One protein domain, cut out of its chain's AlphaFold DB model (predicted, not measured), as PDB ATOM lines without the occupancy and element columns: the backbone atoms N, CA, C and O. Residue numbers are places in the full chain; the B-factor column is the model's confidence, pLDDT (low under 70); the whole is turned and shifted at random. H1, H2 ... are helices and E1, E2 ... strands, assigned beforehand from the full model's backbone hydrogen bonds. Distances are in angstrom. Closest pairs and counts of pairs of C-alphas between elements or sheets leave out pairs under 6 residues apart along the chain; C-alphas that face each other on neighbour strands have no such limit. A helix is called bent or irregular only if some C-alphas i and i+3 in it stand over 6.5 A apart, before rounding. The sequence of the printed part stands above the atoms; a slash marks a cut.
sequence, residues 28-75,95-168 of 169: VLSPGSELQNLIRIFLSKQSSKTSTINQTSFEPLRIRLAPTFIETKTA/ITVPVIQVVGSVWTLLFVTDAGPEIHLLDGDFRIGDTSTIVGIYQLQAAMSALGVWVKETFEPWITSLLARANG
ATOM      1  N   VAL A  28     283.509 200.688 299.226       91.12
ATOM      2  CA  VAL A  28     282.726 200.587 300.456       91.12
ATOM      3  C   VAL A  28     281.633 201.646 300.457       91.12
ATOM      4  O   VAL A  28     281.903 202.833 300.268       91.12
ATOM      5  N   LEU A  29     280.403 201.216 300.728       91.62
ATOM      6  CA  LEU A  29     279.289 202.115 300.984       91.62
ATOM      7  C   LEU A  29     279.499 202.811 302.334       91.62
ATOM      8  O   LEU A  29     279.804 202.168 303.337       91.62
ATOM      9  N   SER A  30     279.305 204.129 302.359       93.06
ATOM     10  CA  SER A  30     279.196 204.908 303.594       93.06
ATOM     11  C   SER A  30     277.713 205.080 303.944       93.06
ATOM     12  O   SER A  30     277.088 206.000 303.420       93.06
ATOM     13  N   PRO A  31     277.129 204.189 304.768       92.50
ATOM     14  CA  PRO A  31     275.692 204.174 305.033       92.50
ATOM     15  C   PRO A  31     275.228 205.380 305.858       92.50
ATOM     16  O   PRO A  31     275.967 205.876 306.714       92.50
ATOM     17  N   GLY A  32     273.968 205.784 305.669       94.44
ATOM     18  CA  GLY A  32     273.261 206.691 306.580       94.44
ATOM     19  C   GLY A  32     272.986 206.068 307.959       94.44
ATOM     20  O   GLY A  32     273.208 204.877 308.181       94.44
ATOM     21  N   SER A  33     272.483 206.867 308.903       95.56
ATOM     22  CA  SER A  33     272.268 206.455 310.303       95.56
ATOM     23  C   SER A  33     271.333 205.251 310.463       95.56
ATOM     24  O   SER A  33     271.584 204.383 311.299       95.56
ATOM     25  N   GLU A  34     270.280 205.173 309.650       95.06
ATOM     26  CA  GLU A  34     269.322 204.065 309.657       95.06
ATOM     27  C   GLU A  34     269.993 202.735 309.291       95.06
ATOM     28  O   GLU A  34     269.976 201.786 310.080       95.06
ATOM     29  N   LEU A  35     270.673 202.685 308.142       94.50
ATOM     30  CA  LEU A  35     271.380 201.488 307.692       94.50
ATOM     31  C   LEU A  35     272.540 201.123 308.633       94.50
ATOM     32  O   LEU A  35     272.728 199.949 308.950       94.50
ATOM     33  N   GLN A  36     273.267 202.107 309.180       94.94
ATOM     34  CA  GLN A  36     274.265 201.857 310.230       94.94
ATOM     35  C   GLN A  36     273.661 201.156 311.453       94.94
ATOM     36  O   GLN A  36     274.270 200.239 312.015       94.94
ATOM     37  N   ASN A  37     272.462 201.566 311.872       95.25
ATOM     38  CA  ASN A  37     271.779 200.943 312.995       95.25
ATOM     39  C   ASN A  37     271.401 199.487 312.692       95.25
ATOM     40  O   ASN A  37     271.652 198.611 313.519       95.25
ATOM     41  N   LEU A  38     270.871 199.225 311.496       94.19
ATOM     42  CA  LEU A  38     270.517 197.875 311.054       94.19
ATOM     43  C   LEU A  38     271.731 196.942 311.009       94.19
ATOM     44  O   LEU A  38     271.643 195.822 311.515       94.19
ATOM     45  N   ILE A  39     272.865 197.412 310.473       91.56
ATOM     46  CA  ILE A  39     274.128 196.657 310.450       91.56
ATOM     47  C   ILE A  39     274.551 196.296 311.874       91.56
ATOM     48  O   ILE A  39     274.859 195.143 312.160       91.56
ATOM     49  N   ARG A  40     274.537 197.263 312.796       92.56
ATOM     50  CA  ARG A  40     274.930 197.037 314.193       92.56
ATOM     51  C   ARG A  40     274.037 196.010 314.892       92.56
ATOM     52  O   ARG A  40     274.565 195.136 315.577       92.56
ATOM     53  N   ILE A  41     272.715 196.095 314.722       92.44
ATOM     54  CA  ILE A  41     271.776 195.117 315.293       92.44
ATOM     55  C   ILE A  41     272.064 193.729 314.717       92.44
ATOM     56  O   ILE A  41     272.210 192.774 315.479       92.44
ATOM     57  N   PHE A  42     272.232 193.625 313.399       90.31
ATOM     58  CA  PHE A  42     272.516 192.356 312.737       90.31
ATOM     59  C   PHE A  42     273.820 191.723 313.244       90.31
ATOM     60  O   PHE A  42     273.836 190.559 313.643       90.31
ATOM     61  N   LEU A  43     274.898 192.508 313.322       89.19
ATOM     62  CA  LEU A  43     276.197 192.054 313.827       89.19
ATOM     63  C   LEU A  43     276.151 191.644 315.306       89.19
ATOM     64  O   LEU A  43     276.866 190.721 315.693       89.19
ATOM     65  N   SER A  44     275.303 192.285 316.122       90.12
ATOM     66  CA  SER A  44     275.155 191.967 317.551       90.12
ATOM     67  C   SER A  44     274.547 190.588 317.820       90.12
ATOM     68  O   SER A  44     274.765 190.018 318.886       90.12
ATOM     69  N   LYS A  45     273.812 190.035 316.846       87.06
ATOM     70  CA  LYS A  45     273.234 188.685 316.915       87.06
ATOM     71  C   LYS A  45     274.240 187.587 316.562       87.06
ATOM     72  O   LYS A  45     273.959 186.411 316.776       87.06
ATOM     73  N   GLN A  46     275.394 187.952 316.004       84.94
ATOM     74  CA  GLN A  46     276.443 187.011 315.625       84.94
ATOM     75  C   GLN A  46     277.460 186.827 316.757       84.94
ATOM     76  O   GLN A  46     277.665 187.708 317.592       84.94
ATOM     77  N   SER A  47     278.158 185.688 316.764       84.12
ATOM     78  CA  SER A  47     279.294 185.478 317.670       84.12
ATOM     79  C   SER A  47     280.388 186.515 317.412       84.12
ATOM     80  O   SER A  47     280.757 186.770 316.266       84.12
ATOM     81  N   SER A  48     280.982 187.062 318.473       76.69
ATOM     82  CA  SER A  48     282.050 188.069 318.373       76.69
ATOM     83  C   SER A  48     283.278 187.591 317.587       76.69
ATOM     84  O   SER A  48     284.011 188.409 317.033       76.69
ATOM     85  N   LYS A  49     283.492 186.271 317.506       76.81
ATOM     86  CA  LYS A  49     284.594 185.653 316.755       76.81
ATOM     87  C   LYS A  49     284.340 185.563 315.248       76.81
ATOM     88  O   LYS A  49     285.291 185.386 314.497       76.81
ATOM     89  N   THR A  50     283.086 185.656 314.815       75.81
ATOM     90  CA  THR A  50     282.681 185.457 313.412       75.81
ATOM     91  C   THR A  50     281.843 186.610 312.869       75.81
ATOM     92  O   THR A  50     281.365 186.517 311.746       75.81
ATOM     93  N   SER A  51     281.645 187.671 313.659       81.69
ATOM     94  CA  SER A  51     280.771 188.789 313.311       81.69
ATOM     95  C   SER A  51     281.270 189.504 312.054       81.69
ATOM     96  O   SER A  51     282.359 190.088 312.060       81.69
ATOM     97  N   THR A  52     280.493 189.433 310.974       83.50
ATOM     98  CA  THR A  52     280.786 190.110 309.708       83.50
ATOM     99  C   THR A  52     279.512 190.421 308.914       83.50
ATOM    100  O   THR A  52     278.490 189.739 309.031       83.50
ATOM    101  N   ILE A  53     279.578 191.482 308.109       81.88
ATOM    102  CA  ILE A  53     278.583 191.877 307.101       81.88
ATOM    103  C   ILE A  53     279.091 191.622 305.670       81.88
ATOM    104  O   ILE A  53     278.400 191.932 304.706       81.88
ATOM    105  N   ASN A  54     280.298 191.063 305.535       75.69
ATOM    106  CA  ASN A  54     280.967 190.757 304.273       75.69
ATOM    107  C   ASN A  54     281.407 189.287 304.224       75.69
ATOM    108  O   ASN A  54     281.505 188.612 305.243       75.69
ATOM    109  N   GLN A  55     281.817 188.821 303.042       65.62
ATOM    110  CA  GLN A  55     282.379 187.478 302.822       65.62
ATOM    111  C   GLN A  55     283.775 187.256 303.441       65.62
ATOM    112  O   GLN A  55     284.405 186.223 303.225       65.62
ATOM    113  N   THR A  56     284.304 188.241 304.168       69.44
ATOM    114  CA  THR A  56     285.637 188.208 304.769       69.44
ATOM    115  C   THR A  56     285.569 188.603 306.237       69.44
ATOM    116  O   THR A  56     284.796 189.479 306.628       69.44
ATOM    117  N   SER A  57     286.407 187.965 307.049       71.44
ATOM    118  CA  SER A  57     286.665 188.344 308.440       71.44
ATOM    119  C   SER A  57     287.802 189.362 308.568       71.44
ATOM    120  O   SER A  57     288.181 189.715 309.684       71.44
ATOM    121  N   PHE A  58     288.355 189.843 307.446       79.81
ATOM    122  CA  PHE A  58     289.393 190.867 307.444       79.81
ATOM    123  C   PHE A  58     288.902 192.116 308.177       79.81
ATOM    124  O   PHE A  58     287.939 192.758 307.753       79.81
ATOM    125  N   GLU A  59     289.566 192.448 309.284       82.06
ATOM    126  CA  GLU A  59     289.086 193.421 310.270       82.06
ATOM    127  C   GLU A  59     288.661 194.776 309.673       82.06
ATOM    128  O   GLU A  59     287.580 195.259 310.016       82.06
ATOM    129  N   PRO A  60     289.409 195.378 308.725       83.44
ATOM    130  CA  PRO A  60     289.001 196.636 308.102       83.44
ATOM    131  C   PRO A  60     287.690 196.565 307.311       83.44
ATOM    132  O   PRO A  60     287.029 197.593 307.150       83.44
ATOM    133  N   LEU A  61     287.314 195.383 306.812       83.62
ATOM    134  CA  LEU A  61     286.136 195.183 305.970       83.62
ATOM    135  C   LEU A  61     284.995 194.461 306.683       83.62
ATOM    136  O   LEU A  61     283.858 194.633 306.267       83.62
ATOM    137  N   ARG A  62     285.223 193.711 307.766       82.94
ATOM    138  CA  ARG A  62     284.172 192.870 308.371       82.94
ATOM    139  C   ARG A  62     282.890 193.630 308.754       82.94
ATOM    140  O   ARG A  62     281.817 193.049 308.744       82.94
ATOM    141  N   ILE A  63     282.977 194.927 309.071       83.88
ATOM    142  CA  ILE A  63     281.825 195.772 309.452       83.88
ATOM    143  C   ILE A  63     281.452 196.837 308.408       83.88
ATOM    144  O   ILE A  63     280.622 197.704 308.678       83.88
ATOM    145  N   ARG A  64     282.087 196.829 307.234       85.94
ATOM    146  CA  ARG A  64     281.926 197.861 306.202       85.94
ATOM    147  C   ARG A  64     281.279 197.266 304.962       85.94
ATOM    148  O   ARG A  64     281.917 196.466 304.301       85.94
ATOM    149  N   LEU A  65     280.063 197.678 304.610       87.19
ATOM    150  CA  LEU A  65     279.374 197.152 303.425       87.19
ATOM    151  C   LEU A  65     280.187 197.397 302.146       87.19
ATOM    152  O   LEU A  65     280.379 198.548 301.751       87.19
ATOM    153  N   ALA A  66     280.643 196.320 301.507       87.38
ATOM    154  CA  ALA A  66     281.449 196.363 300.291       87.38
ATOM    155  C   ALA A  66     280.646 195.829 299.087       87.38
ATOM    156  O   ALA A  66     280.661 194.625 298.833       87.38
ATOM    157  N   PRO A  67     279.921 196.694 298.349       85.94
ATOM    158  CA  PRO A  67     279.135 196.283 297.181       85.94
ATOM    159  C   PRO A  67     279.963 195.855 295.963       85.94
ATOM    160  O   PRO A  67     279.409 195.286 295.025       85.94
ATOM    161  N   THR A  68     281.255 196.185 295.910       85.62
ATOM    162  CA  THR A  68     282.110 195.907 294.748       85.62
ATOM    163  C   THR A  68     283.549 195.689 295.186       85.62
ATOM    164  O   THR A  68     284.069 196.393 296.056       85.62
ATOM    165  N   PHE A  69     284.206 194.743 294.530       85.25
ATOM    166  CA  PHE A  69     285.581 194.330 294.779       85.25
ATOM    167  C   PHE A  69     286.426 194.524 293.517       85.25
ATOM    168  O   PHE A  69     285.902 194.416 292.410       85.25
ATOM    169  N   ILE A  70     287.715 194.824 293.681       86.75
ATOM    170  CA  ILE A  70     288.672 195.029 292.587       86.75
ATOM    171  C   ILE A  70     289.852 194.075 292.783       86.75
ATOM    172  O   ILE A  70     290.553 194.148 293.796       86.75
ATOM    173  N   GLU A  71     290.083 193.207 291.805       85.69
ATOM    174  CA  GLU A  71     291.269 192.352 291.720       85.69
ATOM    175  C   GLU A  71     292.219 192.897 290.649       85.69
ATOM    176  O   GLU A  71     291.809 193.176 289.520       85.69
ATOM    177  N   THR A  72     293.500 193.022 290.981       82.19
ATOM    178  CA  THR A  72     294.559 193.420 290.056       82.19
ATOM    179  C   THR A  72     295.440 192.221 289.707       82.19
ATOM    180  O   THR A  72     295.806 191.404 290.551       82.19
ATOM    181  N   LYS A  73     295.777 192.076 288.425       79.44
ATOM    182  CA  LYS A  73     296.611 190.983 287.911       79.44
ATOM    183  C   LYS A  73     297.775 191.547 287.108       79.44
ATOM    184  O   LYS A  73     297.625 192.482 286.317       79.44
ATOM    185  N   THR A  74     298.950 190.948 287.289       64.88
ATOM    186  CA  THR A  74     300.121 191.243 286.461       64.88
ATOM    187  C   THR A  74     299.930 190.660 285.061       64.88
ATOM    188  O   THR A  74     299.441 189.545 284.897       64.88
ATOM    189  N   ALA A  75     300.350 191.404 284.034       56.69
ATOM    190  CA  ALA A  75     300.227 190.999 282.628       56.69
ATOM    191  C   ALA A  75     301.061 189.752 282.256       56.69
ATOM    192  O   ALA A  75     300.913 189.214 281.165       56.69
ATOM    193  N   ILE A  95     271.283 189.826 294.979       67.69
ATOM    194  CA  ILE A  95     271.534 190.853 293.973       67.69
ATOM    195  C   ILE A  95     272.821 190.482 293.225       67.69
ATOM    196  O   ILE A  95     273.824 190.162 293.856       67.69
ATOM    197  N   THR A  96     272.808 190.505 291.895       72.94
ATOM    198  CA  THR A  96     274.025 190.301 291.103       72.94
ATOM    199  C   THR A  96     275.100 191.297 291.538       72.94
ATOM    200  O   THR A  96     274.862 192.507 291.520       72.94
ATOM    201  N   VAL A  97     276.272 190.798 291.939       79.00
ATOM    202  CA  VAL A  97     277.347 191.638 292.483       79.00
ATOM    203  C   VAL A  97     278.361 191.951 291.379       79.00
ATOM    204  O   VAL A  97     278.930 191.018 290.803       79.00
ATOM    205  N   PRO A  98     278.614 193.238 291.075       86.69
ATOM    206  CA  PRO A  98     279.686 193.626 290.175       86.69
ATOM    207  C   PRO A  98     281.055 193.413 290.831       86.69
ATOM    208  O   PRO A  98     281.279 193.756 291.995       86.69
ATOM    209  N   VAL A  99     281.994 192.891 290.051       85.44
ATOM    210  CA  VAL A  99     283.399 192.695 290.419       85.44
ATOM    211  C   VAL A  99     284.255 193.276 289.309       85.44
ATOM    212  O   VAL A  99     283.933 193.145 288.134       85.44
ATOM    213  N   ILE A 100     285.345 193.940 289.665       88.69
ATOM    214  CA  ILE A 100     286.239 194.576 288.705       88.69
ATOM    215  C   ILE A 100     287.539 193.786 288.653       88.69
ATOM    216  O   ILE A 100     288.171 193.537 289.678       88.69
ATOM    217  N   GLN A 101     287.965 193.446 287.444       88.06
ATOM    218  CA  GLN A 101     289.280 192.891 287.178       88.06
ATOM    219  C   GLN A 101     290.135 193.922 286.444       88.06
ATOM    220  O   GLN A 101     289.706 194.507 285.449       88.06
ATOM    221  N   VAL A 102     291.369 194.103 286.908       90.00
ATOM    222  CA  VAL A 102     292.363 194.965 286.270       90.00
ATOM    223  C   VAL A 102     293.526 194.113 285.782       90.00
ATOM    224  O   VAL A 102     294.203 193.472 286.584       90.00
ATOM    225  N   VAL A 103     293.775 194.109 284.472       88.62
ATOM    226  CA  VAL A 103     294.920 193.414 283.858       88.62
ATOM    227  C   VAL A 103     295.756 194.430 283.091       88.62
ATOM    228  O   VAL A 103     295.308 195.001 282.095       88.62
ATOM    229  N   GLY A 104     296.979 194.683 283.562       89.00
ATOM    230  CA  GLY A 104     297.790 195.781 283.036       89.00
ATOM    231  C   GLY A 104     297.073 197.122 283.225       89.00
ATOM    232  O   GLY A 104     296.815 197.524 284.355       89.00
ATOM    233  N   SER A 105     296.741 197.809 282.129       91.81
ATOM    234  CA  SER A 105     296.000 199.077 282.168       91.81
ATOM    235  C   SER A 105     294.487 198.927 281.976       91.81
ATOM    236  O   SER A 105     293.765 199.915 282.123       91.81
ATOM    237  N   VAL A 106     294.006 197.726 281.648       92.31
ATOM    238  CA  VAL A 106     292.626 197.454 281.226       92.31
ATOM    239  C   VAL A 106     291.752 197.107 282.421       92.31
ATOM    240  O   VAL A 106     292.123 196.257 283.226       92.31
ATOM    241  N   TRP A 107     290.580 197.737 282.498       93.81
ATOM    242  CA  TRP A 107     289.578 197.505 283.535       93.81
ATOM    243  C   TRP A 107     288.356 196.812 282.928       93.81
ATOM    244  O   TRP A 107     287.729 197.350 282.010       93.81
ATOM    245  N   THR A 108     288.004 195.646 283.465       91.25
ATOM    246  CA  THR A 108     286.877 194.816 283.021       91.25
ATOM    247  C   THR A 108     285.905 194.603 284.174       91.25
ATOM    248  O   THR A 108     286.318 194.310 285.295       91.25
ATOM    249  N   LEU A 109     284.614 194.764 283.899       88.75
ATOM    250  CA  LEU A 109     283.530 194.457 284.818       88.75
ATOM    251  C   LEU A 109     283.080 193.010 284.612       88.75
ATOM    252  O   LEU A 109     282.862 192.554 283.497       88.75
ATOM    253  N   LEU A 110     282.923 192.302 285.713       84.38
ATOM    254  CA  LEU A 110     282.435 190.940 285.782       84.38
ATOM    255  C   LEU A 110     281.214 190.942 286.694       84.38
ATOM    256  O   LEU A 110     281.126 191.749 287.625       84.38
ATOM    257  N   PHE A 111     280.281 190.030 286.460       81.12
ATOM    258  CA  PHE A 111     279.124 189.880 287.334       81.12
ATOM    259  C   PHE A 111     279.122 188.503 287.969       81.12
ATOM    260  O   PHE A 111     279.179 187.489 287.275       81.12
ATOM    261  N   VAL A 112     279.031 188.482 289.294       74.75
ATOM    262  CA  VAL A 112     278.857 187.253 290.058       74.75
ATOM    263  C   VAL A 112     277.367 187.054 290.286       74.75
ATOM    264  O   VAL A 112     276.704 187.882 290.921       74.75
ATOM    265  N   THR A 113     276.838 185.961 289.747       66.00
ATOM    266  CA  THR A 113     275.443 185.553 289.923       66.00
ATOM    267  C   THR A 113     275.367 184.239 290.686       66.00
ATOM    268  O   THR A 113     276.133 183.313 290.415       66.00
ATOM    269  N   ASP A 114     274.407 184.157 291.602       60.97
ATOM    270  CA  ASP A 114     274.004 182.906 292.238       60.97
ATOM    271  C   ASP A 114     273.202 182.064 291.232       60.97
ATOM    272  O   ASP A 114     272.142 182.492 290.768       60.97
ATOM    273  N   ALA A 115     273.732 180.897 290.859       57.25
ATOM    274  CA  ALA A 115     273.077 179.939 289.971       57.25
ATOM    275  C   ALA A 115     272.701 178.634 290.701       57.25
ATOM    276  O   ALA A 115     272.521 177.594 290.065       57.25
ATOM    277  N   GLY A 116     272.553 178.668 292.033       58.34
ATOM    278  CA  GLY A 116     272.227 177.499 292.849       58.34
ATOM    279  C   GLY A 116     273.487 176.782 293.350       58.34
ATOM    280  O   GLY A 116     274.199 177.344 294.178       58.34
ATOM    281  N   PRO A 117     273.788 175.537 292.923       55.75
ATOM    282  CA  PRO A 117     274.967 174.814 293.413       55.75
ATOM    283  C   PRO A 117     276.295 175.395 292.901       55.75
ATOM    284  O   PRO A 117     277.356 175.024 293.400       55.75
ATOM    285  N   GLU A 118     276.242 176.277 291.901       53.44
ATOM    286  CA  GLU A 118     277.407 176.861 291.249       53.44
ATOM    287  C   GLU A 118     277.315 178.389 291.228       53.44
ATOM    288  O   GLU A 118     276.241 178.993 291.217       53.44
ATOM    289  N   ILE A 119     278.486 179.019 291.220       58.75
ATOM    290  CA  ILE A 119     278.638 180.465 291.102       58.75
ATOM    291  C   ILE A 119     278.984 180.737 289.655       58.75
ATOM    292  O   ILE A 119     280.018 180.271 289.171       58.75
ATOM    293  N   HIS A 120     278.142 181.494 288.965       62.62
ATOM    294  CA  HIS A 120     278.433 181.878 287.593       62.62
ATOM    295  C   HIS A 120     279.105 183.246 287.583       62.62
ATOM    296  O   HIS A 120     278.576 184.223 288.117       62.62
ATOM    297  N   LEU A 121     280.280 183.294 286.962       66.25
ATOM    298  CA  LEU A 121     280.917 184.535 286.563       66.25
ATOM    299  C   LEU A 121     280.470 184.836 285.135       66.25
ATOM    300  O   LEU A 121     280.814 184.107 284.204       66.25
ATOM    301  N   LEU A 122     279.688 185.894 284.959       66.88
ATOM    302  CA  LEU A 122     279.375 186.404 283.633       66.88
ATOM    303  C   LEU A 122     280.564 187.246 283.166       66.88
ATOM    304  O   LEU A 122     280.646 188.444 283.443       66.88
ATOM    305  N   ASP A 123     281.496 186.574 282.496       66.12
ATOM    306  CA  ASP A 123     282.641 187.179 281.820       66.12
ATOM    307  C   ASP A 123     282.265 187.472 280.362       66.12
ATOM    308  O   ASP A 123     282.445 186.656 279.461       66.12
ATOM    309  N   GLY A 124     281.594 188.607 280.163       61.75
ATOM    310  CA  GLY A 124     281.108 189.057 278.857       61.75
ATOM    311  C   GLY A 124     282.036 190.049 278.160       61.75
ATOM    312  O   GLY A 124     281.547 190.835 277.351       61.75
ATOM    313  N   ASP A 125     283.327 190.090 278.518       67.81
ATOM    314  CA  ASP A 125     284.278 191.111 278.051       67.81
ATOM    315  C   ASP A 125     283.764 192.554 278.266       67.81
ATOM    316  O   ASP A 125     283.931 193.441 277.422       67.81
ATOM    317  N   PHE A 126     283.132 192.835 279.413       85.25
ATOM    318  CA  PHE A 126     282.621 194.178 279.721       85.25
ATOM    319  C   PHE A 126     283.759 195.129 280.100       85.25
ATOM    320  O   PHE A 126     283.955 195.488 281.263       85.25
ATOM    321  N   ARG A 127     284.538 195.562 279.113       92.50
ATOM    322  CA  ARG A 127     285.589 196.557 279.307       92.50
ATOM    323  C   ARG A 127     284.976 197.900 279.701       92.50
ATOM    324  O   ARG A 127     284.260 198.521 278.919       92.50
ATOM    325  N   ILE A 128     285.312 198.366 280.899       95.25
ATOM    326  CA  ILE A 128     284.801 199.617 281.472       95.25
ATOM    327  C   ILE A 128     285.796 200.773 281.396       95.25
ATOM    328  O   ILE A 128     285.418 201.917 281.628       95.25
ATOM    329  N   GLY A 129     287.057 200.510 281.054       96.25
ATOM    330  CA  GLY A 129     288.024 201.575 280.833       96.25
ATOM    331  C   GLY A 129     289.455 201.101 280.627       96.25
ATOM    332  O   GLY A 129     289.757 199.905 280.615       96.25
ATOM    333  N   ASP A 130     290.340 202.078 280.444       94.88
ATOM    334  CA  ASP A 130     291.776 201.867 280.284       94.88
ATOM    335  C   ASP A 130     292.560 203.040 280.865       94.88
ATOM    336  O   ASP A 130     292.314 204.195 280.531       94.88
ATOM    337  N   THR A 131     293.536 202.743 281.708       96.25
ATOM    338  CA  THR A 131     294.383 203.751 282.359       96.25
ATOM    339  C   THR A 131     295.577 204.204 281.512       96.25
ATOM    340  O   THR A 131     296.283 205.128 281.904       96.25
ATOM    341  N   SER A 132     295.796 203.613 280.333       96.94
ATOM    342  CA  SER A 132     296.868 203.980 279.393       96.94
ATOM    343  C   SER A 132     296.504 205.128 278.448       96.94
ATOM    344  O   SER A 132     297.378 205.670 277.773       96.94
ATOM    345  N   THR A 133     295.227 205.524 278.385       97.25
ATOM    346  CA  THR A 133     294.760 206.606 277.507       97.25
ATOM    347  C   THR A 133     293.817 207.549 278.245       97.25
ATOM    348  O   THR A 133     293.057 207.132 279.113       97.25
ATOM    349  N   ILE A 134     293.806 208.830 277.863       97.81
ATOM    350  CA  ILE A 134     292.889 209.825 278.449       97.81
ATOM    351  C   ILE A 134     291.423 209.426 278.220       97.81
ATOM    352  O   ILE A 134     290.611 209.507 279.137       97.81
ATOM    353  N   VAL A 135     291.084 208.958 277.013       97.75
ATOM    354  CA  VAL A 135     289.723 208.498 276.688       97.75
ATOM    355  C   VAL A 135     289.326 207.311 277.568       97.75
ATOM    356  O   VAL A 135     288.232 207.313 278.129       97.75
ATOM    357  N   GLY A 136     290.223 206.338 277.748       97.69
ATOM    358  CA  GLY A 136     289.986 205.191 278.621       97.69
ATOM    359  C   GLY A 136     289.799 205.574 280.091       97.69
ATOM    360  O   GLY A 136     288.987 204.953 280.777       97.69
ATOM    361  N   ILE A 137     290.480 206.622 280.567       97.88
ATOM    362  CA  ILE A 137     290.295 207.157 281.922       97.88
ATOM    363  C   ILE A 137     288.901 207.779 282.072       97.88
ATOM    364  O   ILE A 137     288.239 207.545 283.081       97.88
ATOM    365  N   TYR A 138     288.417 208.528 281.076       98.12
ATOM    366  CA  TYR A 138     287.053 209.072 281.111       98.12
ATOM    367  C   TYR A 138     285.982 207.977 281.039       98.12
ATOM    368  O   TYR A 138     284.972 208.074 281.731       98.12
ATOM    369  N   GLN A 139     286.214 206.909 280.266       97.88
ATOM    370  CA  GLN A 139     285.342 205.727 280.277       97.88
ATOM    371  C   GLN A 139     285.293 205.095 281.670       97.88
ATOM    372  O   GLN A 139     284.203 204.875 282.199       97.88
ATOM    373  N   LEU A 140     286.460 204.903 282.301       96.94
ATOM    374  CA  LEU A 140     286.543 204.361 283.654       96.94
ATOM    375  C   LEU A 140     285.799 205.251 284.655       96.94
ATOM    376  O   LEU A 140     285.012 204.756 285.453       96.94
ATOM    377  N   GLN A 141     285.986 206.570 284.591       97.44
ATOM    378  CA  GLN A 141     285.283 207.514 285.461       97.44
ATOM    379  C   GLN A 141     283.758 207.441 285.279       97.44
ATOM    380  O   GLN A 141     283.024 207.437 286.274       97.44
ATOM    381  N   ALA A 142     283.276 207.345 284.038       97.81
ATOM    382  CA  ALA A 142     281.854 207.197 283.746       97.81
ATOM    383  C   ALA A 142     281.301 205.871 284.296       97.81
ATOM    384  O   ALA A 142     280.260 205.868 284.954       97.81
ATOM    385  N   ALA A 143     282.026 204.765 284.116       96.06
ATOM    386  CA  ALA A 143     281.637 203.458 284.638       96.06
ATOM    387  C   ALA A 143     281.606 203.425 286.174       96.06
ATOM    388  O   ALA A 143     280.634 202.953 286.763       96.06
ATOM    389  N   MET A 144     282.615 203.996 286.839       95.38
ATOM    390  CA  MET A 144     282.640 204.114 288.301       95.38
ATOM    391  C   MET A 144     281.491 204.988 288.823       95.38
ATOM    392  O   MET A 144     280.924 204.701 289.877       95.38
ATOM    393  N   SER A 145     281.103 206.021 288.071       96.56
ATOM    394  CA  SER A 145     279.933 206.845 288.400       96.56
ATOM    395  C   SER A 145     278.634 206.052 288.270       96.56
ATOM    396  O   SER A 145     277.795 206.116 289.165       96.56
ATOM    397  N   ALA A 146     278.487 205.253 287.208       95.88
ATOM    398  CA  ALA A 146     277.337 204.373 287.020       95.88
ATOM    399  C   ALA A 146     277.234 203.309 288.129       95.88
ATOM    400  O   ALA A 146     276.150 203.086 288.662       95.88
ATOM    401  N   LEU A 147     278.361 202.722 288.550       93.88
ATOM    402  CA  LEU A 147     278.408 201.831 289.714       93.88
ATOM    403  C   LEU A 147     277.988 202.559 290.995       93.88
ATOM    404  O   LEU A 147     277.220 202.014 291.780       93.88
ATOM    405  N   GLY A 148     278.427 203.804 291.196       94.31
ATOM    406  CA  GLY A 148     277.996 204.626 292.328       94.31
ATOM    407  C   GLY A 148     276.484 204.884 292.351       94.31
ATOM    408  O   GLY A 148     275.876 204.843 293.421       94.31
ATOM    409  N   VAL A 149     275.867 205.108 291.187       95.44
ATOM    410  CA  VAL A 149     274.405 205.228 291.047       95.44
ATOM    411  C   VAL A 149     273.729 203.905 291.397       95.44
ATOM    412  O   VAL A 149     272.846 203.887 292.250       95.44
ATOM    413  N   TRP A 150     274.194 202.787 290.836       94.25
ATOM    414  CA  TRP A 150     273.661 201.460 291.157       94.25
ATOM    415  C   TRP A 150     273.765 201.129 292.652       94.25
ATOM    416  O   TRP A 150     272.809 200.613 293.240       94.25
ATOM    417  N   VAL A 151     274.884 201.478 293.299       93.06
ATOM    418  CA  VAL A 151     275.055 201.278 294.744       93.06
ATOM    419  C   VAL A 151     273.964 202.013 295.522       93.06
ATOM    420  O   VAL A 151     273.363 201.429 296.421       93.06
ATOM    421  N   LYS A 152     273.682 203.269 295.169       93.88
ATOM    422  CA  LYS A 152     272.690 204.097 295.867       93.88
ATOM    423  C   LYS A 152     271.250 203.703 295.565       93.88
ATOM    424  O   LYS A 152     270.412 203.714 296.457       93.88
ATOM    425  N   GLU A 153     270.948 203.397 294.312       94.88
ATOM    426  CA  GLU A 153     269.567 203.218 293.856       94.88
ATOM    427  C   GLU A 153     269.100 201.765 293.924       94.88
ATOM    428  O   GLU A 153     267.902 201.507 293.988       94.88
ATOM    429  N   THR A 154     270.027 200.803 293.924       92.31
ATOM    430  CA  THR A 154     269.695 199.371 293.904       92.31
ATOM    431  C   THR A 154     270.262 198.633 295.112       92.31
ATOM    432  O   THR A 154     269.501 198.026 295.866       92.31
ATOM    433  N   PHE A 155     271.579 198.688 295.329       90.75
ATOM    434  CA  PHE A 155     272.220 197.900 296.386       90.75
ATOM    435  C   PHE A 155     271.814 198.361 297.789       90.75
ATOM    436  O   PHE A 155     271.416 197.537 298.609       90.75
ATOM    437  N   GLU A 156     271.894 199.663 298.075       92.62
ATOM    438  CA  GLU A 156     271.597 200.227 299.395       92.62
ATOM    439  C   GLU A 156     270.135 199.978 299.832       92.62
ATOM    440  O   GLU A 156     269.930 199.469 300.940       92.62
ATOM    441  N   PRO A 157     269.105 200.207 298.992       93.62
ATOM    442  CA  PRO A 157     267.727 199.851 299.333       93.62
ATOM    443  C   PRO A 157     267.526 198.344 299.536       93.62
ATOM    444  O   PRO A 157     266.818 197.921 300.461       93.62
ATOM    445  N   TRP A 158     268.172 197.519 298.702       91.44
ATOM    446  CA  TRP A 158     268.098 196.063 298.804       91.44
ATOM    447  C   TRP A 158     268.690 195.558 300.125       91.44
ATOM    448  O   TRP A 158     268.007 194.835 300.857       91.44
ATOM    449  N   ILE A 159     269.913 195.975 300.475       88.75
ATOM    450  CA  ILE A 159     270.583 195.523 301.702       88.75
ATOM    451  C   ILE A 159     269.872 196.058 302.945       88.75
ATOM    452  O   ILE A 159     269.727 195.330 303.924       88.75
ATOM    453  N   THR A 160     269.349 197.286 302.894       92.50
ATOM    454  CA  THR A 160     268.531 197.858 303.974       92.50
ATOM    455  C   THR A 160     267.311 196.985 304.238       92.50
ATOM    456  O   THR A 160     267.076 196.562 305.370       92.50
ATOM    457  N   SER A 161     266.581 196.627 303.178       90.94
ATOM    458  CA  SER A 161     265.411 195.751 303.274       90.94
ATOM    459  C   SER A 161     265.776 194.350 303.773       90.94
ATOM    460  O   SER A 161     265.043 193.769 304.573       90.94
ATOM    461  N   LEU A 162     266.904 193.794 303.318       88.19
ATOM    462  CA  LEU A 162     267.399 192.492 303.764       88.19
ATOM    463  C   LEU A 162     267.717 192.499 305.264       88.19
ATOM    464  O   LEU A 162     267.248 191.623 305.989       88.19
ATOM    465  N   LEU A 163     268.468 193.497 305.733       89.31
ATOM    466  CA  LEU A 163     268.854 193.616 307.136       89.31
ATOM    467  C   LEU A 163     267.658 193.909 308.038       89.31
ATOM    468  O   LEU A 163     267.587 193.354 309.130       89.31
ATOM    469  N   ALA A 164     266.696 194.718 307.587       90.94
ATOM    470  CA  ALA A 164     265.446 194.933 308.312       90.94
ATOM    471  C   ALA A 164     264.704 193.607 308.545       90.94
ATOM    472  O   ALA A 164     264.356 193.291 309.678       90.94
ATOM    473  N   ARG A 165     264.558 192.770 307.506       87.75
ATOM    474  CA  ARG A 165     263.936 191.440 307.646       87.75
ATOM    475  C   ARG A 165     264.744 190.503 308.544       87.75
ATOM    476  O   ARG A 165     264.168 189.838 309.399       87.75
ATOM    477  N   ALA A 166     266.065 190.456 308.375       85.00
ATOM    478  CA  ALA A 166     266.949 189.611 309.183       85.00
ATOM    479  C   ALA A 166     266.978 190.030 310.665       85.00
ATOM    480  O   ALA A 166     267.205 189.214 311.566       85.00
ATOM    481  N   ASN A 167     266.718 191.306 310.943       86.50
ATOM    482  CA  ASN A 167     266.615 191.812 312.300       86.50
ATOM    483  C   ASN A 167     265.289 191.442 312.991       86.50
ATOM    484  O   ASN A 167     265.247 191.507 314.221       86.50
ATOM    485  N   GLY A 168     264.312 190.903 312.257       76.62
ATOM    486  CA  GLY A 168     262.961 190.635 312.746       76.62
ATOM    487  C   GLY A 168     262.097 191.905 312.758       76.62
ATOM    488  O   GLY A 168     262.646 193.002 312.637       76.62
TER     489      GLY A 168
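This is residues 28 to 75 and 95 to 168 of the 169 residues of an uncharacterized protein of Fusarium sp. AF-6 (UniProt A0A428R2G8). A strongly twisted sheet of four strands has one long, bent helix, H3, running over one of its faces; the first arm, H3a, covers the sheet, and the second, H3b, runs on past it to pack on H1. H1, the loop of residues 45 to 58 and the short H2 lie off the sheet, and no named helix covers its other face. The printed part has 122 residues, with three named helices and four named strands in the order H1 H2 E1 E2 E3 E4 H3, a mixed class of helices and strands. The sheet is mixed, in the order E1 E2 E3 E4. The whole is only just compact, close to loose, with a radius of gyration of the C-alphas of 16.4 A, and only just elongated, spanning 48 by 32 by 27 A.

H1, residues 33 to 44, begins at C-alpha 33 (272.268, 206.455, 310.303) and is 16.5 A long. H2 is residues 59 to 62, 5.3 A. E1, residues 68 to 73, is 16.8 A long and begins at C-alpha 68 (282.110, 195.907, 294.748). E2, residues 97 to 103, is 19.7 A; E3, residues 106 to 114, 26.1 A; E4, residues 119 to 130, 27.3 A, and it bends by 61 degrees at residue 124. H3, residues 134 to 167, was assigned as one helix by its hydrogen bonds but is bent: C-alphas 153 and 156 are 6.6 A apart. Its arms are H3a, residues 134 to 153, 28.7 A, and H3b, residues 156 to 167, 16.2 A, ending at C-alpha 167 (266.615, 191.812, 312.300).

E1 and E2 are parallel, with N 71 and O 100 at 2.9 A. E2, E3 and E4 form a meander, each strand the antiparallel neighbour of the one before. In the hairpin E2 and E3, N 99 and O 110 are 2.8 A apart; in the hairpin E3 and E4, N 109 and O 126 are 2.8 A apart. H3a is on the sheet at a height of 9.2 A, along the strands, at 16 degrees to E3 on the local plane; the closest C-alphas of E4 and H3a, Asp 130 and Gly 136, are 4.1 A apart. H3a and H3b stand at a steep tilt of 36 degrees, only just past shallow. H3b touches H1, closest at the C-alphas of Leu 35 and Thr 160, 5.9 A, the same way at a steep tilt of 41 degrees. H2 touches no helix. In H1, H3a and H3b every O i to N i+4 pair is within hydrogen-bond range; H2 is too short for one.

The C-alphas farthest apart, Thr 133 and Gly 168, are 50.1 A apart. Residues 76 to 94 are not printed, and C-alphas 75 and 95 are 30.9 A apart across the cut. The link from H1 to H2 is long, at 14 residues. Mean pLDDT of the printed part is 85.4; 18 residues are under 70, among them residues 113 to 125.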